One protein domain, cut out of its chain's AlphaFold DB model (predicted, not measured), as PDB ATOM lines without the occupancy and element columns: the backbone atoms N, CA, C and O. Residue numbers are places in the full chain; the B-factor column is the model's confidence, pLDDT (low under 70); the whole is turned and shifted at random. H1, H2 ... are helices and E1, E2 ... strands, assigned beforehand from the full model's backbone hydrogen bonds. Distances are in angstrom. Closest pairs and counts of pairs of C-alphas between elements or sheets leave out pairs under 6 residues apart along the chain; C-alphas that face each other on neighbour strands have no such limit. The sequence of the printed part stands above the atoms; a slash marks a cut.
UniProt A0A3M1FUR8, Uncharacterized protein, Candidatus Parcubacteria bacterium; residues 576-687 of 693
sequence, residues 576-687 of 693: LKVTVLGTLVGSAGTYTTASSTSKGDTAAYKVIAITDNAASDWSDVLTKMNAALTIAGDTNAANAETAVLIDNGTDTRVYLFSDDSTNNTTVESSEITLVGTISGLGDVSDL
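Overview. This is residues 576 to 687 of the 693 residues of an uncharacterized protein of Candidatus Parcubacteria bacterium (UniProt A0A3M1FUR8). Amid little regular structure, helix H1 lies over one face of a strongly twisted sheet, residues 576 to 588 over the other. Under half of 112 printed residues form H1 and the mixed sheet E1 E2 E3 E4 E5: mostly strand. The whole is compact, radius of gyration of the C-alphas 12.8 A, spans 40 by 26 by 24 A.

Along the chain. Find E1 from C-alpha 589 at (40.690, -39.087, -28.285) to 594, E2 605 to 610, H1 621 to 628, E3 641 to 647, E4 651 to 658, and E5 from 672 to C-alpha 679 at (30.120, -17.587, -37.416).

Arrangement. Parallel E2 and E3, N 610 and O 645 2.8 A apart, make with H1 between a strand-helix-strand unit. E3, E4 and E5 are a meander of antiparallel hairpins, with N 644 and O 655, N 654 and O 676 within hydrogen-bond range, 2.8 A. H1, every O i to N i+4 pair within range, is on the sheet, height 9.2 A.

Size, cuts and confidence. H1 to E3 and E4 to E5 are long links; residues 633 to 639 have pLDDT under 70.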
ATOM      1  N   LEU A 576      31.755 -31.100 -38.287       97.31
ATOM      2  CA  LEU A 576      32.923 -30.725 -39.068       97.31
ATOM      3  C   LEU A 576      33.758 -31.967 -39.357       97.31
ATOM      4  O   LEU A 576      34.416 -32.536 -38.477       97.31
ATOM      5  N   LYS A 577      33.781 -32.385 -40.618       96.44
ATOM      6  CA  LYS A 577      34.650 -33.470 -41.059       96.44
ATOM      7  C   LYS A 577      36.051 -32.924 -41.312       96.44
ATOM      8  O   LYS A 577      36.387 -32.505 -42.417       96.44
ATOM      9  N   VAL A 578      36.866 -32.925 -40.260       94.31
ATOM     10  CA  VAL A 578      38.237 -32.382 -40.235       94.31
ATOM     11  C   VAL A 578      39.300 -33.432 -40.550       94.31
ATOM     12  O   VAL A 578      40.430 -33.088 -40.886       94.31
ATOM     13  N   THR A 579      38.954 -34.721 -40.506       90.19
ATOM     14  CA  THR A 579      39.880 -35.832 -40.808       90.19
ATOM     15  C   THR A 579      40.439 -35.838 -42.229       90.19
ATOM     16  O   THR A 579      41.364 -36.587 -42.523       90.19
ATOM     17  N   VAL A 580      39.886 -35.011 -43.112       91.31
ATOM     18  CA  VAL A 580      40.312 -34.834 -44.505       91.31
ATOM     19  C   VAL A 580      41.258 -33.648 -44.705       91.31
ATOM     20  O   VAL A 580      41.840 -33.544 -45.781       91.31
ATOM     21  N   LEU A 581      41.454 -32.796 -43.686       91.88
ATOM     22  CA  LEU A 581      42.404 -31.674 -43.724       91.88
ATOM     23  C   LEU A 581      43.848 -32.157 -43.899       91.88
ATOM     24  O   LEU A 581      44.633 -31.510 -44.593       91.88
ATOM     25  N   GLY A 582      44.163 -33.305 -43.295       88.31
ATOM     26  CA  GLY A 582      45.499 -33.877 -43.226       88.31
ATOM     27  C   GLY A 582      45.540 -35.183 -42.417       88.31
ATOM     28  O   GLY A 582      44.509 -35.799 -42.142       88.31
ATOM     29  N   THR A 583      46.731 -35.630 -42.028       88.31
ATOM     30  CA  THR A 583      46.946 -36.792 -41.153       88.31
ATOM     31  C   THR A 583      46.853 -36.374 -39.687       88.31
ATOM     32  O   THR A 583      47.861 -36.210 -39.004       88.31
ATOM     33  N   LEU A 584      45.625 -36.221 -39.186       88.62
ATOM     34  CA  LEU A 584      45.418 -35.803 -37.798       88.62
ATOM     35  C   LEU A 584      45.910 -36.857 -36.791       88.62
ATOM     36  O   LEU A 584      45.491 -38.023 -36.841       88.62
ATOM     37  N   VAL A 585      46.739 -36.436 -35.835       78.88
ATOM     38  CA  VAL A 585      47.304 -37.291 -34.781       78.88
ATOM     39  C   VAL A 585      46.530 -37.102 -33.479       78.88
ATOM     40  O   VAL A 585      46.200 -35.996 -33.081       78.88
ATOM     41  N   GLY A 586      46.194 -38.207 -32.815       78.31
ATOM     42  CA  GLY A 586      45.507 -38.175 -31.526       78.31
ATOM     43  C   GLY A 586      45.344 -39.574 -30.955       78.31
ATOM     44  O   GLY A 586      44.448 -40.318 -31.356       78.31
ATOM     45  N   SER A 587      46.247 -39.954 -30.049       73.62
ATOM     46  CA  SER A 587      46.278 -41.311 -29.479       73.62
ATOM     47  C   SER A 587      45.256 -41.535 -28.355       73.62
ATOM     48  O   SER A 587      44.969 -42.684 -28.022       73.62
ATOM     49  N   ALA A 588      44.725 -40.464 -27.754       74.25
ATOM     50  CA  ALA A 588      43.854 -40.516 -26.579       74.25
ATOM     51  C   ALA A 588      42.373 -40.230 -26.890       74.25
ATOM     52  O   ALA A 588      41.502 -40.781 -26.218       74.25
ATOM     53  N   GLY A 589      42.069 -39.408 -27.901       78.38
ATOM     54  CA  GLY A 589      40.690 -39.087 -28.285       78.38
ATOM     55  C   GLY A 589      40.572 -38.166 -29.503       78.38
ATOM     56  O   GLY A 589      41.566 -37.650 -30.012       78.38
ATOM     57  N   THR A 590      39.342 -37.958 -29.985       86.12
ATOM     58  CA  THR A 590      39.072 -37.072 -31.133       86.12
ATOM     59  C   THR A 590      39.141 -35.596 -30.744       86.12
ATOM     60  O   THR A 590      39.744 -34.824 -31.476       86.12
ATOM     61  N   TYR A 591      38.575 -35.208 -29.598       94.56
ATOM     62  CA  TYR A 591      38.361 -33.806 -29.222       94.56
ATOM     63  C   TYR A 591      38.675 -33.538 -27.743       94.56
ATOM     64  O   TYR A 591      38.362 -34.371 -26.889       94.56
ATOM     65  N   THR A 592      39.240 -32.366 -27.442       94.75
ATOM     66  CA  THR A 592      39.339 -31.797 -26.087       94.75
ATOM     67  C   THR A 592      39.267 -30.269 -26.118       94.75
ATOM     68  O   THR A 592      39.553 -29.644 -27.137       94.75
ATOM     69  N   THR A 593      38.977 -29.655 -24.971       95.94
ATOM     70  CA  THR A 593      39.174 -28.216 -24.739       95.94
ATOM     71  C   THR A 593      40.542 -27.931 -24.109       95.94
ATOM     72  O   THR A 593      41.073 -28.778 -23.383       95.94
ATOM     73  N   ALA A 594      41.085 -26.732 -24.320       96.38
ATOM     74  CA  ALA A 594      42.355 -26.264 -23.771       96.38
ATOM     75  C   ALA A 594      42.328 -24.771 -23.393       96.38
ATOM     76  O   ALA A 594      41.593 -23.978 -23.973       96.38
ATOM     77  N   SER A 595      43.171 -24.372 -22.439       96.56
ATOM     78  CA  SER A 595      43.394 -22.973 -22.046       96.56
ATOM     79  C   SER A 595      44.811 -22.766 -21.509       96.56
ATOM     80  O   SER A 595      45.541 -23.723 -21.242       96.56
ATOM     81  N   SER A 596      45.189 -21.516 -21.254       95.06
ATOM     82  CA  SER A 596      46.441 -21.132 -20.583       95.06
ATOM     83  C   SER A 596      46.623 -21.739 -19.187       95.06
ATOM     84  O   SER A 596      47.745 -21.789 -18.681       95.06
ATOM     85  N   THR A 597      45.545 -22.222 -18.561       95.50
ATOM     86  CA  THR A 597      45.578 -22.874 -17.238       95.50
ATOM     87  C   THR A 597      45.469 -24.397 -17.302       95.50
ATOM     88  O   THR A 597      45.824 -25.073 -16.338       95.50
ATOM     89  N   SER A 598      45.020 -24.942 -18.436       95.81
ATOM     90  CA  SER A 598      44.867 -26.376 -18.682       95.81
ATOM     91  C   SER A 598      45.189 -26.670 -20.144       95.81
ATOM     92  O   SER A 598      44.311 -26.610 -21.005       95.81
ATOM     93  N   LYS A 599      46.464 -26.957 -20.421       94.25
ATOM     94  CA  LYS A 599      46.951 -27.137 -21.790       94.25
ATOM     95  C   LYS A 599      46.418 -28.421 -22.439       94.25
ATOM     96  O   LYS A 599      46.375 -29.461 -21.785       94.25
ATOM     97  N   GLY A 600      46.087 -28.355 -23.728       92.44
ATOM     98  CA  GLY A 600      45.760 -29.511 -24.570       92.44
ATOM     99  C   GLY A 600      47.006 -30.067 -25.261       92.44
ATOM    100  O   GLY A 600      47.836 -29.298 -25.733       92.44
ATOM    101  N   ASP A 601      47.157 -31.388 -25.297       91.50
ATOM    102  CA  ASP A 601      48.301 -32.073 -25.917       91.50
ATOM    103  C   ASP A 601      47.985 -32.451 -27.373       91.50
ATOM    104  O   ASP A 601      47.071 -33.245 -27.622       91.50
ATOM    105  N   THR A 602      48.740 -31.887 -28.323       90.00
ATOM    106  CA  THR A 602      48.559 -32.107 -29.771       90.00
ATOM    107  C   THR A 602      48.880 -33.539 -30.209       90.00
ATOM    108  O   THR A 602      48.370 -33.995 -31.226       90.00
ATOM    109  N   ALA A 603      49.639 -34.312 -29.423       86.25
ATOM    110  CA  ALA A 603      49.868 -35.737 -29.693       86.25
ATOM    111  C   ALA A 603      48.709 -36.631 -29.202       86.25
ATOM    112  O   ALA A 603      48.534 -37.778 -29.646       86.25
ATOM    113  N   ALA A 604      47.913 -36.128 -28.256       88.94
ATOM    114  CA  ALA A 604      46.838 -36.877 -27.619       88.94
ATOM    115  C   ALA A 604      45.495 -36.717 -28.347       88.94
ATOM    116  O   ALA A 604      44.724 -37.681 -28.384       88.94
ATOM    117  N   TYR A 605      45.235 -35.556 -28.955       91.00
ATOM    118  CA  TYR A 605      43.935 -35.222 -29.540       91.00
ATOM    119  C   TYR A 605      44.034 -34.705 -30.971       91.00
ATOM    120  O   TYR A 605      44.845 -33.836 -31.267       91.00
ATOM    121  N   LYS A 606      43.126 -35.188 -31.827       92.25
ATOM    122  CA  LYS A 606      43.020 -34.749 -33.229       92.25
ATOM    123  C   LYS A 606      42.488 -33.325 -33.364       92.25
ATOM    124  O   LYS A 606      42.836 -32.630 -34.315       92.25
ATOM    125  N   VAL A 607      41.617 -32.930 -32.439       95.50
ATOM    126  CA  VAL A 607      40.947 -31.633 -32.401       95.50
ATOM    127  C   VAL A 607      41.091 -31.021 -31.012       95.50
ATOM    128  O   VAL A 607      40.820 -31.683 -30.005       95.50
ATOM    129  N   ILE A 608      41.494 -29.755 -30.949       95.69
ATOM    130  CA  ILE A 608      41.624 -29.000 -29.700       95.69
ATOM    131  C   ILE A 608      40.898 -27.658 -29.831       95.69
ATOM    132  O   ILE A 608      41.261 -26.833 -30.662       95.69
ATOM    133  N   ALA A 609      39.902 -27.411 -28.982       97.19
ATOM    134  CA  ALA A 609      39.239 -26.112 -28.861       97.19
ATOM    135  C   ALA A 609      39.880 -25.268 -27.751       97.19
ATOM    136  O   ALA A 609      39.908 -25.676 -26.590       97.19
ATOM    137  N   ILE A 610      40.388 -24.086 -28.083       97.44
ATOM    138  CA  ILE A 610      40.991 -23.149 -27.135       97.44
ATOM    139  C   ILE A 610      39.910 -22.213 -26.596       97.44
ATOM    140  O   ILE A 610      39.391 -21.378 -27.330       97.44
ATOM    141  N   THR A 611      39.623 -22.309 -25.298       95.50
ATOM    142  CA  THR A 611      38.602 -21.489 -24.616       95.50
ATOM    143  C   THR A 611      39.113 -20.102 -24.213       95.50
ATOM    144  O   THR A 611      38.369 -19.294 -23.671       95.50
ATOM    145  N   ASP A 612      40.406 -19.823 -24.395       94.31
ATOM    146  CA  ASP A 612      40.954 -18.484 -24.190       94.31
ATOM    147  C   ASP A 612      40.740 -17.647 -25.453       94.31
ATOM    148  O   ASP A 612      41.483 -17.804 -26.424       94.31
ATOM    149  N   ASN A 613      39.789 -16.710 -25.412       94.38
ATOM    150  CA  ASN A 613      39.448 -15.914 -26.591       94.38
ATOM    151  C   ASN A 613      40.650 -15.133 -27.137       94.38
ATOM    152  O   ASN A 613      41.391 -14.490 -26.376       94.38
ATOM    153  N   ALA A 614      40.814 -15.174 -28.454       95.56
ATOM    154  CA  ALA A 614      41.689 -14.294 -29.210       95.56
ATOM    155  C   ALA A 614      41.168 -12.847 -29.191       95.56
ATOM    156  O   ALA A 614      40.016 -12.560 -28.858       95.56
ATOM    157  N   ALA A 615      42.032 -11.915 -29.569       95.69
ATOM    158  CA  ALA A 615      41.650 -10.552 -29.884       95.69
ATOM    159  C   ALA A 615      40.691 -10.534 -31.085       95.69
ATOM    160  O   ALA A 615      40.793 -11.357 -31.995       95.69
ATOM    161  N   SER A 616      39.796  -9.546 -31.135       93.31
ATOM    162  CA  SER A 616      38.813  -9.398 -32.219       93.31
ATOM    163  C   SER A 616      39.446  -9.303 -33.615       93.31
ATOM    164  O   SER A 616      38.818  -9.660 -34.605       93.31
ATOM    165  N   ASP A 617      40.688  -8.816 -33.705       94.31
ATOM    166  CA  ASP A 617      41.466  -8.705 -34.944       94.31
ATOM    167  C   ASP A 617      42.345  -9.933 -35.242       94.31
ATOM    168  O   ASP A 617      43.055  -9.951 -36.248       94.31
ATOM    169  N   TRP A 618      42.293 -10.957 -34.383       96.06
ATOM    170  CA  TRP A 618      43.061 -12.199 -34.467       96.06
ATOM    171  C   TRP A 618      44.586 -12.030 -34.393       96.06
ATOM    172  O   TRP A 618      45.336 -12.933 -34.766       96.06
ATOM    173  N   SER A 619      45.066 -10.884 -33.901       95.69
ATOM    174  CA  SER A 619      46.501 -10.577 -33.845       95.69
ATOM    175  C   SER A 619      47.286 -11.425 -32.836       95.69
ATOM    176  O   SER A 619      48.502 -11.567 -32.967       95.69
ATOM    177  N   ASP A 620      46.616 -12.018 -31.846       96.75
ATOM    178  CA  ASP A 620      47.234 -12.763 -30.745       96.75
ATOM    179  C   ASP A 620      47.036 -14.287 -30.820       96.75
ATOM    180  O   ASP A 620      47.452 -14.985 -29.894       96.75
ATOM    181  N   VAL A 621      46.493 -14.827 -31.923       96.56
ATOM    182  CA  VAL A 621      46.234 -16.275 -32.107       96.56
ATOM    183  C   VAL A 621      47.457 -17.122 -31.767       96.56
ATOM    184  O   VAL A 621      47.363 -18.063 -30.983       96.56
ATOM    185  N   LEU A 622      48.633 -16.741 -32.271       96.31
ATOM    186  CA  LEU A 622      49.880 -17.456 -31.994       96.31
ATOM    187  C   LEU A 622      50.234 -17.454 -30.498       96.31
ATOM    188  O   LEU A 622      50.726 -18.446 -29.963       96.31
ATOM    189  N   THR A 623      49.967 -16.343 -29.805       96.94
ATOM    190  CA  THR A 623      50.194 -16.228 -28.357       96.94
ATOM    191  C   THR A 623      49.222 -17.128 -27.593       96.94
ATOM    192  O   THR A 623      49.629 -17.804 -26.647       96.94
ATOM    193  N   LYS A 624      47.957 -17.186 -28.026       96.75
ATOM    194  CA  LYS A 624      46.913 -18.026 -27.425       96.75
ATOM    195  C   LYS A 624      47.197 -19.512 -27.614       96.75
ATOM    196  O   LYS A 624      47.185 -20.251 -26.633       96.75
ATOM    197  N   MET A 625      47.557 -19.931 -28.827       96.44
ATOM    198  CA  MET A 625      47.955 -21.312 -29.114       96.44
ATOM    199  C   MET A 625      49.173 -21.730 -28.283       96.44
ATOM    200  O   MET A 625      49.136 -22.765 -27.626       96.44
ATOM    201  N   ASN A 626      50.213 -20.897 -28.187       94.75
ATOM    202  CA  ASN A 626      51.389 -21.195 -27.356       94.75
ATOM    203  C   ASN A 626      51.082 -21.286 -25.850       94.75
ATOM    204  O   ASN A 626      51.694 -22.072 -25.112       94.75
ATOM    205  N   ALA A 627      50.123 -20.494 -25.371       96.25
ATOM    206  CA  ALA A 627      49.674 -20.562 -23.988       96.25
ATOM    207  C   ALA A 627      48.839 -21.824 -23.716       96.25
ATOM    208  O   ALA A 627      49.014 -22.430 -22.659       96.25
ATOM    209  N   ALA A 628      47.986 -22.238 -24.657       96.75
ATOM    210  CA  ALA A 628      46.996 -23.299 -24.467       96.75
ATOM    211  C   ALA A 628      47.430 -24.692 -24.953       96.75
ATOM    212  O   ALA A 628      46.845 -25.683 -24.525       96.75
ATOM    213  N   LEU A 629      48.446 -24.811 -25.807       94.19
ATOM    214  CA  LEU A 629      48.882 -26.100 -26.347       94.19
ATOM    215  C   LEU A 629      50.144 -26.619 -25.650       94.19
ATOM    216  O   LEU A 629      50.989 -25.854 -25.163       94.19
ATOM    217  N   THR A 630      50.249 -27.942 -25.580       91.44
ATOM    218  CA  THR A 630      51.478 -28.683 -25.300       91.44
ATOM    219  C   THR A 630      51.924 -29.310 -26.608       91.44
ATOM    220  O   THR A 630      51.214 -30.153 -27.146       91.44
ATOM    221  N   ILE A 631      53.088 -28.884 -27.093       87.06
ATOM    222  CA  ILE A 631      53.737 -29.441 -28.277       87.06
ATOM    223  C   ILE A 631      54.840 -30.376 -27.782       87.06
ATOM    224  O   ILE A 631      55.691 -29.967 -26.981       87.06
ATOM    225  N   ALA A 632      54.784 -31.647 -28.174       73.44
ATOM    226  CA  ALA A 632      55.838 -32.598 -27.850       73.44
ATOM    227  C   ALA A 632      57.084 -32.278 -28.690       73.44
ATOM    228  O   ALA A 632      56.976 -32.135 -29.898       73.44
ATOM    229  N   GLY A 633      58.265 -32.197 -28.070       65.75
ATOM    230  CA  GLY A 633      59.513 -32.093 -28.834       65.75
ATOM    231  C   GLY A 633      59.747 -33.372 -29.648       65.75
ATOM    232  O   GLY A 633      59.638 -34.469 -29.094       65.75
ATOM    233  N   ASP A 634      60.058 -33.225 -30.938       63.59
ATOM    234  CA  ASP A 634      60.033 -34.298 -31.944       63.59
ATOM    235  C   ASP A 634      60.787 -35.586 -31.528       63.59
ATOM    236  O   ASP A 634      61.973 -35.577 -31.172       63.59
ATOM    237  N   THR A 635      60.094 -36.727 -31.626       49.81
ATOM    238  CA  THR A 635      60.681 -38.074 -31.588       49.81
ATOM    239  C   THR A 635      60.560 -38.764 -32.950       49.81
ATOM    240  O   THR A 635      59.892 -39.785 -33.065       49.81
ATOM    241  N   ASN A 636      61.215 -38.243 -33.990       50.12
ATOM    242  CA  ASN A 636      61.289 -38.824 -35.342       50.12
ATOM    243  C   ASN A 636      59.931 -39.167 -35.997       50.12
ATOM    244  O   ASN A 636      59.897 -39.949 -36.953       50.12
ATOM    245  N   ALA A 637      58.824 -38.621 -35.498       50.34
ATOM    246  CA  ALA A 637      57.492 -38.820 -36.054       50.34
ATOM    247  C   ALA A 637      57.043 -37.490 -36.654       50.34
ATOM    248  O   ALA A 637      56.117 -36.859 -36.161       50.34
ATOM    249  N   ALA A 638      57.742 -37.076 -37.713       49.69
ATOM    250  CA  ALA A 638      57.352 -35.942 -38.533       49.69
ATOM    251  C   ALA A 638      55.856 -36.043 -38.896       49.69
ATOM    252  O   ALA A 638      55.406 -37.118 -39.316       49.69
ATOM    253  N   ASN A 639      55.137 -34.917 -38.794       54.94
ATOM    254  CA  ASN A 639      53.767 -34.675 -39.280       54.94
ATOM    255  C   ASN A 639      52.613 -34.917 -38.277       54.94
ATOM    256  O   ASN A 639      51.573 -35.454 -38.668       54.94
ATOM    257  N   ALA A 640      52.743 -34.528 -37.003       71.94
ATOM    258  CA  ALA A 640      51.580 -34.482 -36.113       71.94
ATOM    259  C   ALA A 640      50.686 -33.281 -36.457       71.94
ATOM    260  O   ALA A 640      50.975 -32.152 -36.068       71.94
ATOM    261  N   GLU A 641      49.610 -33.525 -37.205       89.44
ATOM    262  CA  GLU A 641      48.633 -32.485 -37.521       89.44
ATOM    263  C   GLU A 641      47.487 -32.481 -36.502       89.44
ATOM    264  O   GLU A 641      46.994 -33.534 -36.085       89.44
ATOM    265  N   THR A 642      47.039 -31.294 -36.102       93.06
ATOM    266  CA  THR A 642      45.938 -31.103 -35.150       93.06
ATOM    267  C   THR A 642      45.031 -29.982 -35.641       93.06
ATOM    268  O   THR A 642      45.500 -28.889 -35.955       93.06
ATOM    269  N   ALA A 643      43.721 -30.220 -35.678       95.88
ATOM    270  CA  ALA A 643      42.755 -29.152 -35.910       95.88
ATOM    271  C   ALA A 643      42.577 -28.343 -34.618       95.88
ATOM    272  O   ALA A 643      42.265 -28.899 -33.565       95.88
ATOM    273  N   VAL A 644      42.776 -27.032 -34.680       96.75
ATOM    274  CA  VAL A 644      42.689 -26.134 -33.529       96.75
ATOM    275  C   VAL A 644      41.598 -25.105 -33.768       96.75
ATOM    276  O   VAL A 644      41.644 -24.366 -34.748       96.75
ATOM    277  N   LEU A 645      40.627 -25.044 -32.862       97.81
ATOM    278  CA  LEU A 645      39.552 -24.060 -32.894       97.81
ATOM    279  C   LEU A 645      39.818 -22.986 -31.846       97.81
ATOM    280  O   LEU A 645      40.220 -23.303 -30.730       97.81
ATOM    281  N   ILE A 646      39.605 -21.722 -32.192       96.62
ATOM    282  CA  ILE A 646      39.761 -20.600 -31.266       96.62
ATOM    283  C   ILE A 646      38.715 -19.531 -31.571       96.62
ATOM    284  O   ILE A 646      38.531 -19.163 -32.728       96.62
ATOM    285  N   ASP A 647      38.042 -19.048 -30.531       94.69
ATOM    286  CA  ASP A 647      37.036 -17.984 -30.604       94.69
ATOM    287  C   ASP A 647      37.669 -16.608 -30.330       94.69
ATOM    288  O   ASP A 647      38.687 -16.508 -29.642       94.69
ATOM    289  N   ASN A 648      37.081 -15.533 -30.850       93.00
ATOM    290  CA  ASN A 648      37.377 -14.145 -30.475       93.00
ATOM    291  C   ASN A 648      36.235 -13.473 -29.669       93.00
ATOM    292  O   ASN A 648      36.298 -12.277 -29.376       93.00
ATOM    293  N   GLY A 649      35.209 -14.241 -29.295       87.00
ATOM    294  CA  GLY A 649      33.959 -13.821 -28.661       87.00
ATOM    295  C   GLY A 649      32.821 -13.518 -29.643       87.00
ATOM    296  O   GLY A 649      31.791 -13.000 -29.212       87.00
ATOM    297  N   THR A 650      33.017 -13.763 -30.940       87.44
ATOM    298  CA  THR A 650      32.016 -13.539 -32.000       87.44
ATOM    299  C   THR A 650      32.060 -14.610 -33.085       87.44
ATOM    300  O   THR A 650      31.008 -15.066 -33.524       87.44
ATOM    301  N   ASP A 651      33.263 -15.011 -33.499       92.94
ATOM    302  CA  ASP A 651      33.508 -16.001 -34.539       92.94
ATOM    303  C   ASP A 651      34.556 -16.997 -34.048       92.94
ATOM    304  O   ASP A 651      35.530 -16.623 -33.391       92.94
ATOM    305  N   THR A 652      34.426 -18.254 -34.460       96.62
ATOM    306  CA  THR A 652      35.408 -19.303 -34.179       96.62
ATOM    307  C   THR A 652      36.203 -19.629 -35.431       96.62
ATOM    308  O   THR A 652      35.651 -20.088 -36.425       96.62
ATOM    309  N   ARG A 653      37.525 -19.457 -35.398       96.88
ATOM    310  CA  ARG A 653      38.398 -19.889 -36.497       96.88
ATOM    311  C   ARG A 653      38.881 -21.311 -36.294       96.88
ATOM    312  O   ARG A 653      39.272 -21.685 -35.191       96.88
ATOM    313  N   VAL A 654      38.922 -22.056 -37.390       97.50
ATOM    314  CA  VAL A 654      39.468 -23.408 -37.476       97.50
ATOM    315  C   VAL A 654      40.825 -23.330 -38.167       97.50
ATOM    316  O   VAL A 654      40.933 -22.930 -39.328       97.50
ATOM    317  N   TYR A 655      41.872 -23.711 -37.449       97.00
ATOM    318  CA  TYR A 655      43.238 -23.793 -37.944       97.00
ATOM    319  C   TYR A 655      43.672 -25.253 -38.056       97.00
ATOM    320  O   TYR A 655      43.332 -26.070 -37.205       97.00
ATOM    321  N   LEU A 656      44.472 -25.580 -39.063       95.69
ATOM    322  CA  LEU A 656      45.308 -26.772 -39.050       95.69
ATOM    323  C   LEU A 656      46.683 -26.375 -38.513       95.69
ATOM    324  O   LEU A 656      47.352 -25.535 -39.114       95.69
ATOM    325  N   PHE A 657      47.071 -26.955 -37.383       93.75
ATOM    326  CA  PHE A 657      48.448 -26.945 -36.909       93.75
ATOM    327  C   PHE A 657      49.172 -28.149 -37.513       93.75
ATOM    328  O   PHE A 657      48.726 -29.277 -37.306       93.75
ATOM    329  N   SER A 658      50.261 -27.908 -38.239       89.94
ATOM    330  CA  SER A 658      51.122 -28.930 -38.834       89.94
ATOM    331  C   SER A 658      52.539 -28.742 -38.306       89.94
ATOM    332  O   SER A 658      53.249 -27.841 -38.751       89.94
ATOM    333  N   ASP A 659      52.922 -29.595 -37.355       83.12
ATOM    334  CA  ASP A 659      54.261 -29.602 -36.761       83.12
ATOM    335  C   ASP A 659      55.331 -29.854 -37.830       83.12
ATOM    336  O   ASP A 659      55.184 -30.753 -38.675       83.12
ATOM    337  N   ASP A 660      56.393 -29.051 -37.819       78.31
ATOM    338  CA  ASP A 660      57.470 -29.162 -38.792       78.31
ATOM    339  C   ASP A 660      58.632 -30.044 -38.285       78.31
ATOM    340  O   ASP A 660      58.567 -30.708 -37.256       78.31
ATOM    341  N   SER A 661      59.705 -30.163 -39.074       71.62
ATOM    342  CA  SER A 661      60.862 -30.999 -38.698       71.62
ATOM    343  C   SER A 661      61.836 -30.319 -37.723       71.62
ATOM    344  O   SER A 661      62.902 -30.868 -37.419       71.62
ATOM    345  N   THR A 662      61.557 -29.083 -37.317       74.00
ATOM    346  CA  THR A 662      62.378 -28.340 -36.369       74.00
ATOM    347  C   THR A 662      61.973 -28.714 -34.951       74.00
ATOM    348  O   THR A 662      60.808 -28.846 -34.614       74.00
ATOM    349  N   ASN A 663      62.962 -28.919 -34.080       74.25
ATOM    350  CA  ASN A 663      62.673 -29.235 -32.686       74.25
ATOM    351  C   ASN A 663      62.297 -27.946 -31.947       74.25
ATOM    352  O   ASN A 663      63.157 -27.297 -31.338       74.25
ATOM    353  N   ASN A 664      61.028 -27.570 -32.051       78.50
ATOM    354  CA  ASN A 664      60.417 -26.512 -31.273       78.50
ATOM    355  C   ASN A 664      59.468 -27.137 -30.228       78.50
ATOM    356  O   ASN A 664      59.133 -28.318 -30.257       78.50
ATOM    357  N   THR A 665      59.115 -26.364 -29.205       84.50
ATOM    358  CA  THR A 665      58.102 -26.766 -28.210       84.50
ATOM    359  C   THR A 665      56.989 -25.724 -28.142       84.50
ATOM    360  O   THR A 665      56.355 -25.535 -27.102       84.50
ATOM    361  N   THR A 666      56.853 -24.948 -29.212       88.12
ATOM    362  CA  THR A 666      56.016 -23.760 -29.330       88.12
ATOM    363  C   THR A 666      55.555 -23.675 -30.766       88.12
ATOM    364  O   THR A 666      56.379 -23.827 -31.655       88.12
ATOM    365  N   VAL A 667      54.288 -23.340 -30.968       90.81
ATOM    366  CA  VAL A 667      53.710 -23.106 -32.288       90.81
ATOM    367  C   VAL A 667      54.386 -21.912 -32.960       90.81
ATOM    368  O   VAL A 667      54.546 -20.851 -32.337       90.81
ATOM    369  N   GLU A 668      54.697 -22.065 -34.241       90.50
ATOM    370  CA  GLU A 668      55.213 -21.047 -35.147       90.50
ATOM    371  C   GLU A 668      54.157 -20.608 -36.173       90.50
ATOM    372  O   GLU A 668      53.211 -21.318 -36.507       90.50
ATOM    373  N   SER A 669      54.310 -19.401 -36.725       89.44
ATOM    374  CA  SER A 669      53.345 -18.872 -37.700       89.44
ATOM    375  C   SER A 669      53.288 -19.667 -39.008       89.44
ATOM    376  O   SER A 669      52.270 -19.627 -39.690       89.44
ATOM    377  N   SER A 670      54.378 -20.339 -39.389       89.44
ATOM    378  CA  SER A 670      54.453 -21.194 -40.583       89.44
ATOM    379  C   SER A 670      53.736 -22.530 -40.419       89.44
ATOM    380  O   SER A 670      53.454 -23.180 -41.420       89.44
ATOM    381  N   GLU A 671      53.437 -22.922 -39.183       91.06
ATOM    382  CA  GLU A 671      52.832 -24.212 -38.847       91.06
ATOM    383  C   GLU A 671      51.308 -24.129 -38.771       91.06
ATOM    384  O   GLU A 671      50.646 -25.148 -38.623       91.06
ATOM    385  N   ILE A 672      50.727 -22.928 -38.862       93.25
ATOM    386  CA  ILE A 672      49.281 -22.730 -38.764       93.25
ATOM    387  C   ILE A 672      48.684 -22.315 -40.104       93.25
ATOM    388  O   ILE A 672      49.064 -21.313 -40.710       93.25
ATOM    389  N   THR A 673      47.684 -23.068 -40.549       95.12
ATOM    390  CA  THR A 673      46.901 -22.767 -41.751       95.12
ATOM    391  C   THR A 673      45.456 -22.517 -41.350       95.12
ATOM    392  O   THR A 673      44.836 -23.377 -40.737       95.12
ATOM    393  N   LEU A 674      44.904 -21.343 -41.668       96.25
ATOM    394  CA  LEU A 674      43.468 -21.090 -41.502       96.25
ATOM    395  C   LEU A 674      42.702 -21.892 -42.556       96.25
ATOM    396  O   LEU A 674      42.980 -21.722 -43.742       96.25
ATOM    397  N   VAL A 675      41.752 -22.719 -42.123       96.44
ATOM    398  CA  VAL A 675      40.958 -23.591 -43.008       96.44
ATOM    399  C   VAL A 675      39.462 -23.281 -42.969       96.44
ATOM    400  O   VAL A 675      38.725 -23.736 -43.825       96.44
ATOM    401  N   GLY A 676      38.996 -22.481 -42.011       97.19
ATOM    402  CA  GLY A 676      37.609 -22.034 -41.996       97.19
ATOM    403  C   GLY A 676      37.277 -21.150 -40.804       97.19
ATOM    404  O   GLY A 676      38.074 -20.998 -39.875       97.19
ATOM    405  N   THR A 677      36.091 -20.566 -40.841       97.50
ATOM    406  CA  THR A 677      35.503 -19.756 -39.777       97.50
ATOM    407  C   THR A 677      34.071 -20.217 -39.560       97.50
ATOM    408  O   THR A 677      33.321 -20.343 -40.514       97.50
ATOM    409  N   ILE A 678      33.685 -20.452 -38.315       97.12
ATOM    410  CA  ILE A 678      32.306 -20.689 -37.898       97.12
ATOM    411  C   ILE A 678      31.794 -19.368 -37.334       97.12
ATOM    412  O   ILE A 678      32.373 -18.854 -36.370       97.12
ATOM    413  N   SER A 679      30.745 -18.807 -37.925       92.69
ATOM    414  CA  SER A 679      30.120 -17.587 -37.416       92.69
ATOM    415  C   SER A 679      29.014 -17.928 -36.418       92.69
ATOM    416  O   SER A 679      28.332 -18.946 -36.540       92.69
ATOM    417  N   GLY A 680      28.847 -17.090 -35.395       83.00
ATOM    418  CA  GLY A 680      27.713 -17.196 -34.471       83.00
ATOM    419  C   GLY A 680      27.766 -18.350 -33.462       83.00
ATOM    420  O   GLY A 680      26.834 -18.482 -32.668       83.00
ATOM    421  N   LEU A 681      28.845 -19.143 -33.430       87.81
ATOM    422  CA  LEU A 681      29.086 -20.103 -32.349       87.81
ATOM    423  C   LEU A 681      29.309 -19.335 -31.037       87.81
ATOM    424  O   LEU A 681      30.224 -18.520 -30.948       87.81
ATOM    425  N   GLY A 682      28.463 -19.581 -30.031       77.06
ATOM    426  CA  GLY A 682      28.462 -18.809 -28.783       77.06
ATOM    427  C   GLY A 682      29.749 -18.939 -27.966       77.06
ATOM    428  O   GLY A 682      30.260 -17.934 -27.477       77.06
ATOM    429  N   ASP A 683      30.251 -20.166 -27.809       84.25
ATOM    430  CA  ASP A 683      31.529 -20.486 -27.169       84.25
ATOM    431  C   ASP A 683      32.002 -21.865 -27.672       84.25
ATOM    432  O   ASP A 683      31.211 -22.800 -27.817       84.25
ATOM    433  N   VAL A 684      33.304 -22.035 -27.913       91.88
ATOM    434  CA  VAL A 684      33.874 -23.333 -28.323       91.88
ATOM    435  C   VAL A 684      33.693 -24.443 -27.279       91.88
ATOM    436  O   VAL A 684      33.840 -25.618 -27.603       91.88
ATOM    437  N   SER A 685      33.370 -24.107 -26.029       89.12
ATOM    438  CA  SER A 685      33.038 -25.075 -24.979       89.12
ATOM    439  C   SER A 685      31.699 -25.790 -25.186       89.12
ATOM    440  O   SER A 685      31.505 -26.856 -24.597       89.12
ATOM    441  N   ASP A 686      30.826 -25.275 -26.056       91.00
ATOM    442  CA  ASP A 686      29.588 -25.956 -26.455       91.00
ATOM    443  C   ASP A 686      29.857 -27.130 -27.418       91.00
ATOM    444  O   ASP A 686      29.019 -28.024 -27.579       91.00
ATOM    445  N   LEU A 687      31.044 -27.168 -28.036       95.25
ATOM    446  CA  LEU A 687      31.458 -28.247 -28.927       95.25
ATOM    447  C   LEU A 687      31.760 -29.525 -28.142       95.25
ATOM    448  O   LEU A 687      32.404 -29.524 -27.088       95.25
TER     449      LEU A 687